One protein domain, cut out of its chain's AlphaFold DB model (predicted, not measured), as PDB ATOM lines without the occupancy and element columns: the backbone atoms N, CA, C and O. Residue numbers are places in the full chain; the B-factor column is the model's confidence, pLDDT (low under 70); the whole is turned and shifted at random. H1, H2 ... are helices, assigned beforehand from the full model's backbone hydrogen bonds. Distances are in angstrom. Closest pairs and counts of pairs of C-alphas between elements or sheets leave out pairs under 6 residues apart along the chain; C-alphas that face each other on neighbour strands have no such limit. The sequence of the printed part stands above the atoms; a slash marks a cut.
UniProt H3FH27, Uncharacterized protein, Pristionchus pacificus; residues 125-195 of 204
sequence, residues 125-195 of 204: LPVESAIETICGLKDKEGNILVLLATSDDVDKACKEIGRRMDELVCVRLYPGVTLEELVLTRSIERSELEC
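AT A GLANCE: This is residues 125 to 195 of the 204 residues of an uncharacterized protein of Pristionchus pacificus (UniProt H3FH27). Two helices, H1 and H2, lie side by side and run the same way at one end of the domain, and a long unnamed stretch, residues 137 to 150, leads from the end of H1 back to the start of H2. A second long unnamed stretch, residues 165 to 178, folds back from the end of H2 and leads over to the short helix H3, which lies away from that pair; beyond it a tail sticks out, residues 189 to 195, with the small helix H4 at its end. The printed part has 71 residues with four named helices in the order H1, H2, H3, H4 and no named strand; the class is all helix, though under half of the residues, 35 of 71, are in named elements. The whole is only just compact, close to loose, with a radius of gyration of the C-alphas of 13.1 A, and its outline is only just flat, with spans of 40 by 33 by 18 A.

HOW THE PARTS SIT: Begin with H1, residues 126 to 136, and look from there to H2, residues 151 to 164. These two touch, with 8 pairs of C-alphas within 8 A; the closest C-alphas are those of Ile 131 and Ala 157, 6.4 A apart. Their lines stand at a shallow tilt of 29 degrees, they run the same way, and their centres are 10.4 A apart. Further along, H3, residues 179 to 184, is apart from H1 and from H2, with no C-alpha within 8 A of either. H4, residues 192 to 195, is apart from H1, H2 and H3 by the same measure. In the backbones of H1, H2 and H3 every O i to N i+4 pair is within hydrogen-bond range, while H4, with 4 residues, is too short for such a pair; its one O i to N i+3 pair is within range.

IN THESE COORDINATES: Find C-alpha 126 at (298.355, 52.680, 136.019); from there H1 runs 15.2 A to C-alpha 136. Next find C-alpha 151 at (285.019, 54.455, 139.388), where H2, the longest helix with 14 residues, begins; it runs 20.1 A to C-alpha 164. H3 goes from Leu 179 to Leu 184, and H4 from Glu 192 to Cys 195, whose C-alpha is at (272.601, 32.861, 117.624).

THE WHOLE: The two C-alphas farthest apart are those of Leu 125 and Glu 194, at 40.9 A. The printed part has no cut. The links from H1 to H2 and from H2 to H3 are long, 14 residues each, and the link from H3 to H4 is short, with 7 residues. Look at residues 189 to 195, of which 192 to 195 belong to H4: this stretch stands free. In the B-factor column the mean pLDDT of the printed part is 81.3; the model's confidence is low, under 70, at residue 179 and at residues 182 to 195, and the mean is 38 in H4.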
ATOM      1  N   LEU A 125     301.787  55.477 136.187       91.81
ATOM      2  CA  LEU A 125     300.492  55.879 135.640       91.81
ATOM      3  C   LEU A 125     299.681  54.629 135.250       91.81
ATOM      4  O   LEU A 125     299.710  54.214 134.085       91.81
ATOM      5  N   PRO A 126     299.030  53.964 136.229       90.56
ATOM      6  CA  PRO A 126     298.355  52.680 136.019       90.56
ATOM      7  C   PRO A 126     297.247  52.729 134.968       90.56
ATOM      8  O   PRO A 126     297.143  51.816 134.154       90.56
ATOM      9  N   VAL A 127     296.451  53.802 134.959       95.12
ATOM     10  CA  VAL A 127     295.312  53.953 134.043       95.12
ATOM     11  C   VAL A 127     295.797  54.115 132.607       95.12
ATOM     12  O   VAL A 127     295.358  53.395 131.718       95.12
ATOM     13  N   GLU A 128     296.747  55.018 132.382       94.06
ATOM     14  CA  GLU A 128     297.346  55.261 131.072       94.06
ATOM     15  C   GLU A 128     298.021  53.998 130.537       94.06
ATOM     16  O   GLU A 128     297.802  53.616 129.392       94.06
ATOM     17  N   SER A 129     298.779  53.294 131.379       93.38
ATOM     18  CA  SER A 129     299.457  52.062 130.960       93.38
ATOM     19  C   SER A 129     298.475  50.932 130.650       93.38
ATOM     20  O   SER A 129     298.722  50.149 129.732       93.38
ATOM     21  N   ALA A 130     297.348  50.852 131.368       94.19
ATOM     22  CA  ALA A 130     296.274  49.919 131.043       94.19
ATOM     23  C   ALA A 130     295.672  50.227 129.663       94.19
ATOM     24  O   ALA A 130     295.534  49.315 128.851       94.19
ATOM     25  N   ILE A 131     295.392  51.502 129.365       94.62
ATOM     26  CA  ILE A 131     294.871  51.940 128.060       94.62
ATOM     27  C   ILE A 131     295.852  51.587 126.935       94.62
ATOM     28  O   ILE A 131     295.450  50.966 125.955       94.62
ATOM     29  N   GLU A 132     297.141  51.907 127.088       93.31
ATOM     30  CA  GLU A 132     298.162  51.571 126.083       93.31
ATOM     31  C   GLU A 132     298.284  50.056 125.868       93.31
ATOM     32  O   GLU A 132     298.408  49.587 124.735       93.31
ATOM     33  N   THR A 133     298.187  49.272 126.945       93.25
ATOM     34  CA  THR A 133     298.206  47.805 126.857       93.25
ATOM     35  C   THR A 133     297.012  47.292 126.056       93.25
ATOM     36  O   THR A 133     297.188  46.452 125.180       93.25
ATOM     37  N   ILE A 134     295.812  47.821 126.305       93.69
ATOM     38  CA  ILE A 134     294.587  47.448 125.583       93.69
ATOM     39  C   ILE A 134     294.704  47.802 124.098       93.69
ATOM     40  O   ILE A 134     294.430  46.956 123.251       93.69
ATOM     41  N   CYS A 135     295.199  48.999 123.771       92.06
ATOM     42  CA  CYS A 135     295.448  49.397 122.384       92.06
ATOM     43  C   CYS A 135     296.468  48.482 121.683       92.06
ATOM     44  O   CYS A 135     296.325  48.187 120.495       92.06
ATOM     45  N   GLY A 136     297.468  47.980 122.412       91.06
ATOM     46  CA  GLY A 136     298.421  46.986 121.909       91.06
ATOM     47  C   GLY A 136     297.822  45.596 121.658       91.06
ATOM     48  O   GLY A 136     298.426  44.794 120.948       91.06
ATOM     49  N   LEU A 137     296.637  45.303 122.206       91.00
ATOM     50  CA  LEU A 137     295.925  44.031 122.043       91.00
ATOM     51  C   LEU A 137     294.885  44.051 120.911       91.00
ATOM     52  O   LEU A 137     294.173  43.068 120.750       91.00
ATOM     53  N   LYS A 138     294.820  45.113 120.099       85.94
ATOM     54  CA  LYS A 138     293.840  45.271 119.003       85.94
ATOM     55  C   LYS A 138     293.737  44.079 118.037       85.94
ATOM     56  O   LYS A 138     292.667  43.791 117.524       85.94
ATOM     57  N   ASP A 139     294.846  43.373 117.802       87.00
ATOM     58  CA  ASP A 139     294.917  42.250 116.857       87.00
ATOM     59  C   ASP A 139     294.601  40.896 117.531       87.00
ATOM     60  O   ASP A 139     294.801  39.832 116.942       87.00
ATOM     61  N   LYS A 140     294.181  40.907 118.803       87.31
ATOM     62  CA  LYS A 140     293.824  39.712 119.573       87.31
ATOM     63  C   LYS A 140     292.311  39.566 119.637       87.31
ATOM     64  O   LYS A 140     291.602  40.487 120.023       87.31
ATOM     65  N   GLU A 141     291.826  38.369 119.330       87.06
ATOM     66  CA  GLU A 141     290.423  38.019 119.537       87.06
ATOM     67  C   GLU A 141     290.138  37.753 121.023       87.06
ATOM     68  O   GLU A 141     290.929  37.107 121.716       87.06
ATOM     69  N   GLY A 142     288.977  38.208 121.496       88.38
ATOM     70  CA  GLY A 142     288.464  37.911 122.833       88.38
ATOM     71  C   GLY A 142     288.042  39.146 123.627       88.38
ATOM     72  O   GLY A 142     288.272  40.285 123.235       88.38
ATOM     73  N   ASN A 143     287.404  38.898 124.773       90.81
ATOM     74  CA  ASN A 143     287.018  39.952 125.710       90.81
ATOM     75  C   ASN A 143     288.191  40.315 126.627       90.81
ATOM     76  O   ASN A 143     288.955  39.440 127.040       90.81
ATOM     77  N   ILE A 144     288.277  41.589 127.009       92.31
ATOM     78  CA  ILE A 144     289.315  42.103 127.905       92.31
ATOM     79  C   ILE A 144     288.673  42.485 129.242       92.31
ATOM     80  O   ILE A 144     287.737  43.283 129.278       92.31
ATOM     81  N   LEU A 145     289.184  41.932 130.345       93.69
ATOM     82  CA  LEU A 145     288.835  42.353 131.704       93.69
ATOM     83  C   LEU A 145     289.953  43.235 132.259       93.69
ATOM     84  O   LEU A 145     291.100  42.801 132.349       93.69
ATOM     85  N   VAL A 146     289.608  44.458 132.657       93.81
ATOM     86  CA  VAL A 146     290.547  45.444 133.206       93.81
ATOM     87  C   VAL A 146     290.134  45.769 134.635       93.81
ATOM     88  O   VAL A 146     288.976  46.098 134.886       93.81
ATOM     89  N   LEU A 147     291.080  45.685 135.571       95.06
ATOM     90  CA  LEU A 147     290.861  46.025 136.976       95.06
ATOM     91  C   LEU A 147     291.494  47.386 137.266       95.06
ATOM     92  O   LEU A 147     292.704  47.551 137.121       95.06
ATOM     93  N   LEU A 148     290.669  48.352 137.667       95.06
ATOM     94  CA  LEU A 148     291.078  49.718 137.995       95.06
ATOM     95  C   LEU A 148     290.632  50.065 139.416       95.06
ATOM     96  O   LEU A 148     289.690  49.475 139.941       95.06
ATOM     97  N   ALA A 149     291.344  50.994 140.055       93.50
ATOM     98  CA  ALA A 149     291.202  51.242 141.487       93.50
ATOM     99  C   ALA A 149     289.892  51.953 141.855       93.50
ATOM    100  O   ALA A 149     289.329  51.683 142.915       93.50
ATOM    101  N   THR A 150     289.418  52.868 141.007       94.50
ATOM    102  CA  THR A 150     288.265  53.727 141.305       94.50
ATOM    103  C   THR A 150     287.270  53.786 140.146       94.50
ATOM    104  O   THR A 150     287.616  53.491 139.003       94.50
ATOM    105  N   SER A 151     286.026  54.193 140.427       93.88
ATOM    106  CA  SER A 151     285.019  54.455 139.388       93.88
ATOM    107  C   SER A 151     285.478  55.537 138.407       93.88
ATOM    108  O   SER A 151     285.272  55.393 137.207       93.88
ATOM    109  N   ASP A 152     286.170  56.568 138.900       94.44
ATOM    110  CA  ASP A 152     286.689  57.658 138.070       94.44
ATOM    111  C   ASP A 152     287.762  57.151 137.095       94.44
ATOM    112  O   ASP A 152     287.774  57.539 135.924       94.44
ATOM    113  N   ASP A 153     288.630  56.236 137.544       95.56
ATOM    114  CA  ASP A 153     289.607  55.575 136.673       95.56
ATOM    115  C   ASP A 153     288.914  54.734 135.596       95.56
ATOM    116  O   ASP A 153     289.323  54.769 134.433       95.56
ATOM    117  N   VAL A 154     287.851  54.005 135.965       94.81
ATOM    118  CA  VAL A 154     287.039  53.210 135.029       94.81
ATOM    119  C   VAL A 154     286.395  54.099 133.970       94.81
ATOM    120  O   VAL A 154     286.512  53.807 132.777       94.81
ATOM    121  N   ASP A 155     285.755  55.195 134.373       93.12
ATOM    122  CA  ASP A 155     285.117  56.134 133.450       93.12
ATOM    123  C   ASP A 155     286.144  56.813 132.532       93.12
ATOM    124  O   ASP A 155     285.930  56.912 131.318       93.12
ATOM    125  N   LYS A 156     287.293  57.229 133.081       94.44
ATOM    126  CA  LYS A 156     288.399  57.813 132.313       94.44
ATOM    127  C   LYS A 156     288.943  56.829 131.279       94.44
ATOM    128  O   LYS A 156     289.093  57.204 130.115       94.44
ATOM    129  N   ALA A 157     289.205  55.584 131.677       94.81
ATOM    130  CA  ALA A 157     289.698  54.548 130.777       94.81
ATOM    131  C   ALA A 157     288.685  54.229 129.674       94.81
ATOM    132  O   ALA A 157     289.048  54.234 128.501       94.81
ATOM    133  N   CYS A 158     287.410  54.037 130.022       92.56
ATOM    134  CA  CYS A 158     286.361  53.744 129.044       92.56
ATOM    135  C   CYS A 158     286.212  54.863 128.011       92.56
ATOM    136  O   CYS A 158     286.074  54.586 126.819       92.56
ATOM    137  N   LYS A 159     286.278  56.125 128.457       92.19
ATOM    138  CA  LYS A 159     286.214  57.292 127.574       92.19
ATOM    139  C   LYS A 159     287.406  57.362 126.625       92.19
ATOM    140  O   LYS A 159     287.219  57.702 125.465       92.19
ATOM    141  N   GLU A 160     288.615  57.087 127.104       94.12
ATOM    142  CA  GLU A 160     289.816  57.165 126.270       94.12
ATOM    143  C   GLU A 160     289.903  55.997 125.282       94.12
ATOM    144  O   GLU A 160     290.193  56.214 124.108       94.12
ATOM    145  N   ILE A 161     289.571  54.778 125.718       93.06
ATOM    146  CA  ILE A 161     289.515  53.593 124.851       93.06
ATOM    147  C   ILE A 161     288.489  53.811 123.738       93.06
ATOM    148  O   ILE A 161     288.833  53.667 122.570       93.06
ATOM    149  N   GLY A 162     287.279  54.273 124.073       90.12
ATOM    150  CA  GLY A 162     286.233  54.543 123.082       90.12
ATOM    151  C   GLY A 162     286.546  55.688 122.110       90.12
ATOM    152  O   GLY A 162     285.821  55.870 121.143       90.12
ATOM    153  N   ARG A 163     287.601  56.485 122.346       91.06
ATOM    154  CA  ARG A 163     288.102  57.479 121.375       91.06
ATOM    155  C   ARG A 163     289.191  56.930 120.459       91.06
ATOM    156  O   ARG A 163     289.476  57.555 119.441       91.06
ATOM    157  N   ARG A 164     289.856  55.849 120.867       91.88
ATOM    158  CA  ARG A 164     291.017  55.273 120.178       91.88
ATOM    159  C   ARG A 164     290.692  53.976 119.443       91.88
ATOM    160  O   ARG A 164     291.428  53.630 118.528       91.88
ATOM    161  N   MET A 165     289.651  53.265 119.871       88.44
ATOM    162  CA  MET A 165     289.271  51.942 119.383       88.44
ATOM    163  C   MET A 165     287.754  51.888 119.205       88.44
ATOM    164  O   MET A 165     287.018  51.772 120.185       88.44
ATOM    165  N   ASP A 166     287.296  51.978 117.958       84.00
ATOM    166  CA  ASP A 166     285.866  51.956 117.620       84.00
ATOM    167  C   ASP A 166     285.292  50.527 117.677       84.00
ATOM    168  O   ASP A 166     284.091  50.331 117.850       84.00
ATOM    169  N   GLU A 167     286.154  49.514 117.554       85.31
ATOM    170  CA  GLU A 167     285.800  48.094 117.602       85.31
ATOM    171  C   GLU A 167     285.523  47.555 119.016       85.31
ATOM    172  O   GLU A 167     284.945  46.475 119.157       85.31
ATOM    173  N   LEU A 168     285.923  48.277 120.071       86.31
ATOM    174  CA  LEU A 168     285.758  47.830 121.455       86.31
ATOM    175  C   LEU A 168     284.534  48.450 122.124       86.31
ATOM    176  O   LEU A 168     284.304  49.657 122.102       86.31
ATOM    177  N   VAL A 169     283.789  47.604 122.831       87.19
ATOM    178  CA  VAL A 169     282.612  48.005 123.603       87.19
ATOM    179  C   VAL A 169     282.971  48.031 125.079       87.19
ATOM    180  O   VAL A 169     283.109  46.992 125.725       87.19
ATOM    181  N   CYS A 170     283.112  49.232 125.632       88.62
ATOM    182  CA  CYS A 170     283.444  49.414 127.041       88.62
ATOM    183  C   CYS A 170     282.221  49.185 127.939       88.62
ATOM    184  O   CYS A 170     281.290  49.991 127.944       88.62
ATOM    185  N   VAL A 171     282.250  48.130 128.760       89.69
ATOM    186  CA  VAL A 171     281.249  47.877 129.809       89.69
ATOM    187  C   VAL A 171     281.834  48.230 131.173       89.69
ATOM    188  O   VAL A 171     282.809  47.631 131.621       89.69
ATOM    189  N   ARG A 172     281.221  49.205 131.845       90.00
ATOM    190  CA  ARG A 172     281.662  49.708 133.152       90.00
ATOM    191  C   ARG A 172     281.044  48.896 134.283       90.00
ATOM    192  O   ARG A 172     279.835  48.683 134.291       90.00
ATOM    193  N   LEU A 173     281.863  48.480 135.248       90.19
ATOM    194  CA  LEU A 173     281.429  47.699 136.406       90.19
ATOM    195  C   LEU A 173     282.027  48.280 137.693       90.19
ATOM    196  O   LEU A 173     283.226  48.170 137.927       90.19
ATOM    197  N   TYR A 174     281.184  48.889 138.526       89.81
ATOM    198  CA  TYR A 174     281.511  49.329 139.887       89.81
ATOM    199  C   TYR A 174     280.222  49.465 140.723       89.81
ATOM    200  O   TYR A 174     279.122  49.485 140.159       89.81
ATOM    201  N   PRO A 175     280.306  49.524 142.068       83.44
ATOM    202  CA  PRO A 175     279.124  49.670 142.916       83.44
ATOM    203  C   PRO A 175     278.296  50.909 142.550       83.44
ATOM    204  O   PRO A 175     278.832  52.009 142.456       83.44
ATOM    205  N   GLY A 176     276.985  50.732 142.383       81.00
ATOM    206  CA  GLY A 176     276.048  51.821 142.078       81.00
ATOM    207  C   GLY A 176     275.650  51.949 140.606       81.00
ATOM    208  O   GLY A 176     274.678  52.645 140.333       81.00
ATOM    209  N   VAL A 177     276.316  51.244 139.682       82.50
ATOM    210  CA  VAL A 177     275.861  51.162 138.283       82.50
ATOM    211  C   VAL A 177     274.532  50.408 138.222       82.50
ATOM    212  O   VAL A 177     274.400  49.297 138.743       82.50
ATOM    213  N   THR A 178     273.535  51.014 137.586       76.56
ATOM    214  CA  THR A 178     272.201  50.431 137.436       76.56
ATOM    215  C   THR A 178     272.160  49.372 136.329       76.56
ATOM    216  O   THR A 178     272.949  49.385 135.383       76.56
ATOM    217  N   LEU A 179     271.191  48.451 136.405       69.62
ATOM    218  CA  LEU A 179     270.952  47.487 135.323       69.62
ATOM    219  C   LEU A 179     270.612  48.184 134.001       69.62
ATOM    220  O   LEU A 179     270.986  47.689 132.943       69.62
ATOM    221  N   GLU A 180     269.933  49.328 134.055       70.44
ATOM    222  CA  GLU A 180     269.620  50.127 132.871       70.44
ATOM    223  C   GLU A 180     270.894  50.650 132.210       70.44
ATOM    224  O   GLU A 180     271.062  50.471 131.009       70.44
ATOM    225  N   GLU A 181     271.841  51.194 132.975       70.19
ATOM    226  CA  GLU A 181     273.136  51.641 132.444       70.19
ATOM    227  C   GLU A 181     273.948  50.488 131.834       70.19
ATOM    228  O   GLU A 181     274.555  50.644 130.770       70.19
ATOM    229  N   LEU A 182     273.904  49.296 132.441       67.75
ATOM    230  CA  LEU A 182     274.537  48.095 131.882       67.75
ATOM    231  C   LEU A 182     273.871  47.631 130.579       67.75
ATOM    232  O   LEU A 182     274.557  47.202 129.650       67.75
ATOM    233  N   VAL A 183     272.542  47.724 130.485       63.16
ATOM    234  CA  VAL A 183     271.768  47.313 129.302       63.16
ATOM    235  C   VAL A 183     271.849  48.347 128.179       63.16
ATOM    236  O   VAL A 183     271.923  47.961 127.017       63.16
ATOM    237  N   LEU A 184     271.902  49.642 128.489       60.31
ATOM    238  CA  LEU A 184     272.056  50.716 127.500       60.31
ATOM    239  C   LEU A 184     273.386  50.618 126.744       60.31
ATOM    240  O   LEU A 184     273.455  50.966 125.566       60.31
ATOM    241  N   THR A 185     274.407  50.044 127.383       59.06
ATOM    242  CA  THR A 185     275.695  49.731 126.748       59.06
ATOM    243  C   THR A 185     275.554  48.665 125.633       59.06
ATOM    244  O   THR A 185     276.427  48.538 124.782       59.06
ATOM    245  N   ARG A 186     274.429  47.925 125.579       48.31
ATOM    246  CA  ARG A 186     274.112  46.859 124.606       48.31
ATOM    247  C   ARG A 186     273.160  47.279 123.473       48.31
ATOM    248  O   ARG A 186     272.360  46.467 123.017       48.31
ATOM    249  N   SER A 187     273.267  48.490 122.924       43.28
ATOM    250  CA  SER A 187     272.646  48.748 121.602       43.28
ATOM    251  C   SER A 187     273.365  48.031 120.439       43.28
ATOM    252  O   SER A 187     273.089  48.311 119.278       43.28
ATOM    253  N   ILE A 188     274.246  47.069 120.739       47.12
ATOM    254  CA  ILE A 188     274.805  46.111 119.787       47.12
ATOM    255  C   ILE A 188     273.921  44.857 119.804       47.12
ATOM    256  O   ILE A 188     273.740  44.197 120.824       47.12
ATOM    257  N   GLU A 189     273.292  44.676 118.649       40.69
ATOM    258  CA  GLU A 189     272.302  43.710 118.182       40.69
ATOM    259  C   GLU A 189     271.766  42.621 119.136       40.69
ATOM    260  O   GLU A 189     272.441  41.686 119.561       40.69
ATOM    261  N   ARG A 190     270.433  42.632 119.288       39.66
ATOM    262  CA  ARG A 190     269.608  41.513 119.786       39.66
ATOM    263  C   ARG A 190     269.810  40.181 119.029       39.66
ATOM    264  O   ARG A 190     269.310  39.166 119.503       39.66
ATOM    265  N   SER A 191     270.508  40.165 117.892       38.22
ATOM    266  CA  SER A 191     270.687  38.998 117.015       38.22
ATOM    267  C   SER A 191     271.691  37.965 117.566       38.22
ATOM    268  O   SER A 191     271.494  36.760 117.395       38.22
ATOM    269  N   GLU A 192     272.729  38.381 118.302       40.50
ATOM    270  CA  GLU A 192     273.782  37.460 118.770       40.50
ATOM    271  C   GLU A 192     273.413  36.692 120.048       40.50
ATOM    272  O   GLU A 192     273.883  35.573 120.268       40.50
ATOM    273  N   LEU A 193     272.484  37.222 120.852       41.53
ATOM    274  CA  LEU A 193     271.890  36.486 121.976       41.53
ATOM    275  C   LEU A 193     270.980  35.336 121.509       41.53
ATOM    276  O   LEU A 193     270.817  34.362 122.243       41.53
ATOM    277  N   GLU A 194     270.443  35.399 120.286       35.31
ATOM    278  CA  GLU A 194     269.667  34.308 119.681       35.31
ATOM    279  C   GLU A 194     270.552  33.302 118.920       35.31
ATOM    280  O   GLU A 194     270.234  32.109 118.866       35.31
ATOM    281  N   CYS A 195     271.705  33.732 118.394       34.50
ATOM    282  CA  CYS A 195     272.601  32.861 117.624       34.50
ATOM    283  C   CYS A 195     273.305  31.794 118.497       34.50
ATOM    284  O   CYS A 195     273.536  30.670 118.049       34.50
TER     285      CYS A 195